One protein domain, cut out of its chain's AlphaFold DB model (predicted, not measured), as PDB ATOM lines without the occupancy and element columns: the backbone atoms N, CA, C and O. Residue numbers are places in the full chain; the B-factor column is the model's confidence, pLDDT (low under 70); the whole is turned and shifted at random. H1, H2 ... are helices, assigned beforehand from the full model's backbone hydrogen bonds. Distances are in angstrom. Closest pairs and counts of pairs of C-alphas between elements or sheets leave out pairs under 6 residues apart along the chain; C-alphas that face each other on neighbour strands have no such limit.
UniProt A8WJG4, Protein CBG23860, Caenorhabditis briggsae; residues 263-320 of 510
ATOM      1  N   LYS A 263     -29.813  47.257   0.239       86.38
ATOM      2  CA  LYS A 263     -30.469  46.792   1.476       86.38
ATOM      3  C   LYS A 263     -31.978  46.533   1.320       86.38
ATOM      4  O   LYS A 263     -32.492  45.564   1.867       86.38
ATOM      5  N   VAL A 264     -32.687  47.400   0.594       90.25
ATOM      6  CA  VAL A 264     -34.135  47.247   0.344       90.25
ATOM      7  C   VAL A 264     -34.412  45.989  -0.477       90.25
ATOM      8  O   VAL A 264     -35.327  45.231  -0.173       90.25
ATOM      9  N   GLU A 265     -33.581  45.744  -1.484       91.81
ATOM     10  CA  GLU A 265     -33.664  44.570  -2.342       91.81
ATOM     11  C   GLU A 265     -33.296  43.288  -1.582       91.81
ATOM     12  O   GLU A 265     -33.989  42.284  -1.698       91.81
ATOM     13  N   LEU A 266     -32.285  43.340  -0.709       91.19
ATOM     14  CA  LEU A 266     -31.942  42.255   0.209       91.19
ATOM     15  C   LEU A 266     -33.140  41.874   1.090       91.19
ATOM     16  O   LEU A 266     -33.489  40.700   1.189       91.19
ATOM     17  N   GLU A 267     -33.797  42.855   1.716       86.50
ATOM     18  CA  GLU A 267     -34.985  42.601   2.537       86.50
ATOM     19  C   GLU A 267     -36.127  41.991   1.709       86.50
ATOM     20  O   GLU A 267     -36.828  41.105   2.199       86.50
ATOM     21  N   GLN A 268     -36.309  42.405   0.451       92.19
ATOM     22  CA  GLN A 268     -37.301  41.814  -0.454       92.19
ATOM     23  C   GLN A 268     -36.970  40.358  -0.803       92.19
ATOM     24  O   GLN A 268     -37.844  39.501  -0.673       92.19
ATOM     25  N   ILE A 269     -35.720  40.064  -1.171       92.00
ATOM     26  CA  ILE A 269     -35.253  38.710  -1.505       92.00
ATOM     27  C   ILE A 269     -35.418  37.775  -0.301       92.00
ATOM     28  O   ILE A 269     -35.985  36.690  -0.433       92.00
ATOM     29  N   LEU A 270     -34.995  38.206   0.891       89.12
ATOM     30  CA  LEU A 270     -35.132  37.412   2.116       89.12
ATOM     31  C   LEU A 270     -36.600  37.184   2.488       89.12
ATOM     32  O   LEU A 270     -36.983  36.076   2.858       89.12
ATOM     33  N   ASN A 271     -37.450  38.205   2.348       87.12
ATOM     34  CA  ASN A 271     -38.884  38.070   2.606       87.12
ATOM     35  C   ASN A 271     -39.591  37.156   1.595       87.12
ATOM     36  O   ASN A 271     -40.560  36.491   1.973       87.12
ATOM     37  N   ALA A 272     -39.141  37.133   0.338       89.81
ATOM     38  CA  ALA A 272     -39.657  36.246  -0.701       89.81
ATOM     39  C   ALA A 272     -39.241  34.793  -0.438       89.81
ATOM     40  O   ALA A 272     -40.115  33.933  -0.349       89.81
ATOM     41  N   ARG A 273     -37.946  34.540  -0.185       91.50
ATOM     42  CA  ARG A 273     -37.431  33.210   0.190       91.50
ATOM     43  C   ARG A 273     -38.115  32.669   1.443       91.50
ATOM     44  O   ARG A 273     -38.515  31.511   1.485       91.50
ATOM     45  N   ASN A 274     -38.299  33.518   2.456       88.00
ATOM     46  CA  ASN A 274     -38.984  33.116   3.678       88.00
ATOM     47  C   ASN A 274     -40.460  32.770   3.418       88.00
ATOM     48  O   ASN A 274     -40.954  31.773   3.930       88.00
ATOM     49  N   LEU A 275     -41.166  33.548   2.592       87.19
ATOM     50  CA  LEU A 275     -42.554  33.246   2.232       87.19
ATOM     51  C   LEU A 275     -42.672  31.943   1.426       87.19
ATOM     52  O   LEU A 275     -43.552  31.143   1.717       87.19
ATOM     53  N   GLU A 276     -41.795  31.716   0.449       88.94
ATOM     54  CA  GLU A 276     -41.777  30.492  -0.358       88.94
ATOM     55  C   GLU A 276     -41.544  29.250   0.514       88.94
ATOM     56  O   GLU A 276     -42.277  28.264   0.414       88.94
ATOM     57  N   ARG A 277     -40.597  29.343   1.451       93.31
ATOM     58  CA  ARG A 277     -40.340  28.315   2.463       93.31
ATOM     59  C   ARG A 277     -41.577  28.033   3.327       93.31
ATOM     60  O   ARG A 277     -41.942  26.877   3.529       93.31
ATOM     61  N   LEU A 278     -42.269  29.080   3.788       88.81
ATOM     62  CA  LEU A 278     -43.513  28.935   4.556       88.81
ATOM     63  C   LEU A 278     -44.645  28.307   3.728       88.81
ATOM     64  O   LEU A 278     -45.416  27.514   4.261       88.81
ATOM     65  N   MET A 279     -44.738  28.607   2.431       83.94
ATOM     66  CA  MET A 279     -45.726  27.992   1.534       83.94
ATOM     67  C   MET A 279     -45.471  26.495   1.329       83.94
ATOM     68  O   MET A 279     -46.424  25.722   1.265       83.94
ATOM     69  N   ARG A 280     -44.204  26.068   1.314       85.69
ATOM     70  CA  ARG A 280     -43.819  24.645   1.314       85.69
ATOM     71  C   ARG A 280     -44.008  23.959   2.669       85.69
ATOM     72  O   ARG A 280     -43.722  22.774   2.797       85.69
ATOM     73  N   SER A 281     -44.504  24.678   3.681       83.25
ATOM     74  CA  SER A 281     -44.621  24.199   5.065       83.25
ATOM     75  C   SER A 281     -43.277  23.771   5.683       83.25
ATOM     76  O   SER A 281     -43.242  22.996   6.640       83.25
ATOM     77  N   GLU A 282     -42.161  24.303   5.174       87.31
ATOM     78  CA  GLU A 282     -40.807  24.063   5.685       87.31
ATOM     79  C   GLU A 282     -40.521  24.964   6.898       87.31
ATOM     80  O   GLU A 282     -39.756  25.932   6.855       87.31
ATOM     81  N   LEU A 283     -41.180  24.653   8.010       88.25
ATOM     82  CA  LEU A 283     -40.990  25.352   9.279       88.25
ATOM     83  C   LEU A 283     -39.690  24.902   9.953       88.25
ATOM     84  O   LEU A 283     -39.396  23.701   9.984       88.25
ATOM     85  N   THR A 284     -38.936  25.836  10.538       85.06
ATOM     86  CA  THR A 284     -37.873  25.447  11.479       85.06
ATOM     87  C   THR A 284     -38.479  24.868  12.757       85.06
ATOM     88  O   THR A 284     -39.675  25.023  13.016       85.06
ATOM     89  N   ASP A 285     -37.665  24.191  13.571       79.19
ATOM     90  CA  ASP A 285     -38.103  23.678  14.874       79.19
ATOM     91  C   ASP A 285     -38.701  24.790  15.749       79.19
ATOM     92  O   ASP A 285     -39.761  24.611  16.344       79.19
ATOM     93  N   GLU A 286     -38.093  25.979  15.748       78.75
ATOM     94  CA  GLU A 286     -38.578  27.126  16.518       78.75
ATOM     95  C   GLU A 286     -39.901  27.679  15.977       78.75
ATOM     96  O   GLU A 286     -40.770  28.092  16.740       78.75
ATOM     97  N   GLU A 287     -40.078  27.703  14.657       84.94
ATOM     98  CA  GLU A 287     -41.308  28.199  14.037       84.94
ATOM     99  C   GLU A 287     -42.475  27.235  14.236       84.94
ATOM    100  O   GLU A 287     -43.607  27.688  14.421       84.94
ATOM    101  N   ARG A 288     -42.205  25.922  14.259       85.94
ATOM    102  CA  ARG A 288     -43.192  24.902  14.641       85.94
ATOM    103  C   ARG A 288     -43.700  25.110  16.065       85.94
ATOM    104  O   ARG A 288     -44.890  24.929  16.301       85.94
ATOM    105  N   ASP A 289     -42.824  25.522  16.978       78.19
ATOM    106  CA  ASP A 289     -43.189  25.802  18.370       78.19
ATOM    107  C   ASP A 289     -44.005  27.100  18.529       78.19
ATOM    108  O   ASP A 289     -44.789  27.226  19.472       78.19
ATOM    109  N   ILE A 290     -43.834  28.073  17.625       79.25
ATOM    110  CA  ILE A 290     -44.558  29.357  17.649       79.25
ATOM    111  C   ILE A 290     -45.919  29.246  16.955       79.25
ATOM    112  O   ILE A 290     -46.906  29.825  17.416       79.25
ATOM    113  N   ILE A 291     -45.980  28.536  15.826       84.88
ATOM    114  CA  ILE A 291     -47.202  28.414  15.036       84.88
ATOM    115  C   ILE A 291     -48.127  27.408  15.703       84.88
ATOM    116  O   ILE A 291     -48.006  26.192  15.564       84.88
ATOM    117  N   GLU A 292     -49.146  27.929  16.373       84.69
ATOM    118  CA  GLU A 292     -50.246  27.096  16.812       84.69
ATOM    119  C   GLU A 292     -51.089  26.693  15.592       84.69
ATOM    120  O   GLU A 292     -51.889  27.472  15.070       84.69
ATOM    121  N   THR A 293     -50.940  25.442  15.151       83.44
ATOM    122  CA  THR A 293     -51.630  24.866  13.976       83.44
ATOM    123  C   THR A 293     -53.154  25.008  14.021       83.44
ATOM    124  O   THR A 293     -53.823  24.966  12.989       83.44
ATOM    125  N   ARG A 294     -53.726  25.241  15.211       84.19
ATOM    126  CA  ARG A 294     -55.151  25.534  15.381       84.19
ATOM    127  C   ARG A 294     -55.594  26.862  14.751       84.19
ATOM    128  O   ARG A 294     -56.778  27.005  14.467       84.19
ATOM    129  N   PHE A 295     -54.696  27.812  14.520       86.25
ATOM    130  CA  PHE A 295     -55.036  29.105  13.912       86.25
ATOM    131  C   PHE A 295     -54.849  29.147  12.394       86.25
ATOM    132  O   PHE A 295     -55.088  30.185  11.779       86.25
ATOM    133  N   LEU A 296     -54.446  28.030  11.783       89.00
ATOM    134  CA  LEU A 296     -54.376  27.914  10.332       89.00
ATOM    135  C   LEU A 296     -55.780  27.679   9.747       89.00
ATOM    136  O   LEU A 296     -56.536  26.884  10.318       89.00
ATOM    137  N   PRO A 297     -56.129  28.352   8.634       86.12
ATOM    138  CA  PRO A 297     -57.448  28.243   8.015       86.12
ATOM    139  C   PRO A 297     -57.744  26.832   7.495       86.12
ATOM    140  O   PRO A 297     -58.871  26.364   7.639       86.12
ATOM    141  N   HIS A 298     -56.736  26.124   6.973       89.25
ATOM    142  CA  HIS A 298     -56.907  24.769   6.440       89.25
ATOM    143  C   HIS A 298     -56.104  23.746   7.231       89.25
ATOM    144  O   HIS A 298     -54.935  23.969   7.559       89.25
ATOM    145  N   ARG A 299     -56.722  22.594   7.512       83.56
ATOM    146  CA  ARG A 299     -56.104  21.472   8.227       83.56
ATOM    147  C   ARG A 299     -56.335  20.180   7.449       83.56
ATOM    148  O   ARG A 299     -57.470  19.845   7.140       83.56
ATOM    149  N   GLY A 300     -55.266  19.447   7.173       81.62
ATOM    150  CA  GLY A 300     -55.312  18.193   6.424       81.62
ATOM    151  C   GLY A 300     -53.903  17.697   6.121       81.62
ATOM    152  O   GLY A 300     -52.950  18.470   6.207       81.62
ATOM    153  N   LYS A 301     -53.763  16.405   5.810       77.56
ATOM    154  CA  LYS A 301     -52.484  15.839   5.342       77.56
ATOM    155  C   LYS A 301     -52.203  16.193   3.879       77.56
ATOM    156  O   LYS A 301     -51.045  16.309   3.503       77.56
ATOM    157  N   GLU A 302     -53.257  16.405   3.097       85.50
ATOM    158  CA  GLU A 302     -53.203  16.813   1.696       85.50
ATOM    159  C   GLU A 302     -53.940  18.145   1.570       85.50
ATOM    160  O   GLU A 302     -55.155  18.217   1.747       85.50
ATOM    161  N   LEU A 303     -53.177  19.215   1.361       88.75
ATOM    162  CA  LEU A 303     -53.696  20.557   1.124       88.75
ATOM    163  C   LEU A 303     -53.477  20.885  -0.348       88.75
ATOM    164  O   LEU A 303     -52.410  20.602  -0.892       88.75
ATOM    165  N   THR A 304     -54.469  21.498  -0.988       92.38
ATOM    166  CA  THR A 304     -54.279  22.021  -2.346       92.38
ATOM    167  C   THR A 304     -53.278  23.179  -2.327       92.38
ATOM    168  O   THR A 304     -53.082  23.830  -1.297       92.38
ATOM    169  N   GLU A 305     -52.657  23.486  -3.468       89.19
ATOM    170  CA  GLU A 305     -51.675  24.579  -3.566       89.19
ATOM    171  C   GLU A 305     -52.251  25.924  -3.079       89.19
ATOM    172  O   GLU A 305     -51.575  26.705  -2.406       89.19
ATOM    173  N   ILE A 306     -53.540  26.163  -3.342       90.31
ATOM    174  CA  ILE A 306     -54.267  27.356  -2.889       90.31
ATOM    175  C   ILE A 306     -54.359  27.384  -1.356       90.31
ATOM    176  O   ILE A 306     -54.053  28.398  -0.733       90.31
ATOM    177  N   GLN A 307     -54.694  26.255  -0.728       90.25
ATOM    178  CA  GLN A 307     -54.785  26.148   0.731       90.25
ATOM    179  C   GLN A 307     -53.417  26.273   1.411       90.25
ATOM    180  O   GLN A 307     -53.304  26.897   2.467       90.25
ATOM    181  N   MET A 308     -52.363  25.722   0.802       87.94
ATOM    182  CA  MET A 308     -50.984  25.897   1.271       87.94
ATOM    183  C   MET A 308     -50.551  27.363   1.200       87.94
ATOM    184  O   MET A 308     -49.925  27.868   2.132       87.94
ATOM    185  N   ARG A 309     -50.938  28.075   0.135       87.94
ATOM    186  CA  ARG A 309     -50.676  29.512  -0.016       87.94
ATOM    187  C   ARG A 309     -51.375  30.333   1.067       87.94
ATOM    188  O   ARG A 309     -50.734  31.189   1.678       87.94
ATOM    189  N   GLU A 310     -52.645  30.056   1.347       90.88
ATOM    190  CA  GLU A 310     -53.404  30.734   2.409       90.88
ATOM    191  C   GLU A 310     -52.828  30.446   3.805       90.88
ATOM    192  O   GLU A 310     -52.636  31.366   4.608       90.88
ATOM    193  N   ASN A 311     -52.452  29.192   4.077       92.06
ATOM    194  CA  ASN A 311     -51.772  28.817   5.316       92.06
ATOM    195  C   ASN A 311     -50.412  29.525   5.456       92.06
ATOM    196  O   ASN A 311     -50.133  30.094   6.510       92.06
ATOM    197  N   GLY A 312     -49.588  29.550   4.403       89.44
ATOM    198  CA  GLY A 312     -48.276  30.204   4.404       89.44
ATOM    199  C   GLY A 312     -48.358  31.718   4.631       89.44
ATOM    200  O   GLY A 312     -47.570  32.278   5.396       89.44
ATOM    201  N   GLN A 313     -49.362  32.389   4.050       89.00
ATOM    202  CA  GLN A 313     -49.639  33.799   4.343       89.00
ATOM    203  C   GLN A 313     -50.009  34.008   5.814       89.00
ATOM    204  O   GLN A 313     -49.475  34.917   6.455       89.00
ATOM    205  N   LYS A 314     -50.850  33.135   6.383       89.69
ATOM    206  CA  LYS A 314     -51.224  33.218   7.798       89.69
ATOM    207  C   LYS A 314     -50.044  32.961   8.731       89.69
ATOM    208  O   LYS A 314     -49.880  33.669   9.721       89.69
ATOM    209  N   MET A 315     -49.180  32.004   8.400       88.88
ATOM    210  CA  MET A 315     -47.929  31.764   9.124       88.88
ATOM    211  C   MET A 315     -47.018  32.990   9.083       88.88
ATOM    212  O   MET A 315     -46.501  33.393  10.120       88.88
ATOM    213  N   LYS A 316     -46.887  33.646   7.923       87.88
ATOM    214  CA  LYS A 316     -46.131  34.900   7.800       87.88
ATOM    215  C   LYS A 316     -46.713  36.013   8.674       87.88
ATOM    216  O   LYS A 316     -45.948  36.796   9.224       87.88
ATOM    217  N   GLU A 317     -48.033  36.101   8.819       86.06
ATOM    218  CA  GLU A 317     -48.664  37.045   9.752       86.06
ATOM    219  C   GLU A 317     -48.379  36.711  11.219       86.06
ATOM    220  O   GLU A 317     -48.081  37.615  11.991       86.06
ATOM    221  N   MET A 318     -48.436  35.433  11.601       80.50
ATOM    222  CA  MET A 318     -48.172  34.990  12.978       80.50
ATOM    223  C   MET A 318     -46.694  35.115  13.369       80.50
ATOM    224  O   MET A 318     -46.381  35.381  14.525       80.50
ATOM    225  N   LEU A 319     -45.792  34.948  12.398       80.12
ATOM    226  CA  LEU A 319     -44.346  35.093  12.568       80.12
ATOM    227  C   LEU A 319     -43.852  36.529  12.343       80.12
ATOM    228  O   LEU A 319     -42.680  36.811  12.606       80.12
ATOM    229  N   LYS A 320     -44.701  37.451  11.857       77.81
ATOM    230  CA  LYS A 320     -44.324  38.866  11.763       77.81
ATOM    231  C   LYS A 320     -43.996  39.343  13.178       77.81
ATOM    232  O   LYS A 320     -44.849  39.244  14.059       77.81
TER     233      LYS A 320
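Overview. This is residues 263 to 320 of the 510 residues of the protein "Protein CBG23860" of Caenorhabditis briggsae (UniProt A8WJG4). The long helix H1 is an arm whose last residues pack on the middle of a second helix, H3, at a steep slant; residues 263 to 270 of H1 stick out free. The short helix H2 lies near the last residue of H3, and a long loop, residues 291 to 304, leads from H2 to the first residue of H3. The printed part has 58 residues with three named helices, in the order H1, H2, H3 along the chain, which hold 38 of the 58, and no named strand; the class is all helix, and the whole is compact, with a radius of gyration of the C-alphas of 11.8 A, and spans 38 by 23 by 16 A.

Along the chain. Find C-alpha 263 at (-30.469, 46.792, 1.476); from there H1 runs 24.2 A to residue 279. H3, residues 305 to 319, runs 20.6 A to C-alpha 319 at (-44.346, 35.093, 12.568). H2 is residues 285 to 290, 9.0 A.

Arrangement. Look at Met 279 and Gly 312, the closest C-alphas of H1 and H3, 4.4 A apart: the helices touch, through residues 275 to 279 of H1 alone. They run opposite ways at a steep tilt of 56 degrees. H2 is close to H3 but not clearly touching, C-alphas 290 and 319 being closest at 7.7 A. H1 and H2 are apart. In H1, H2 and H3 every O i to N i+4 pair is within hydrogen-bond range.

Size, cuts and confidence. The C-alphas farthest apart, Lys 263 and Gly 300, are 38.2 A apart. The printed part has no cut; the link H1 to H2 is tight, H2 to H3 long. No printed residue is under 70 in pLDDT.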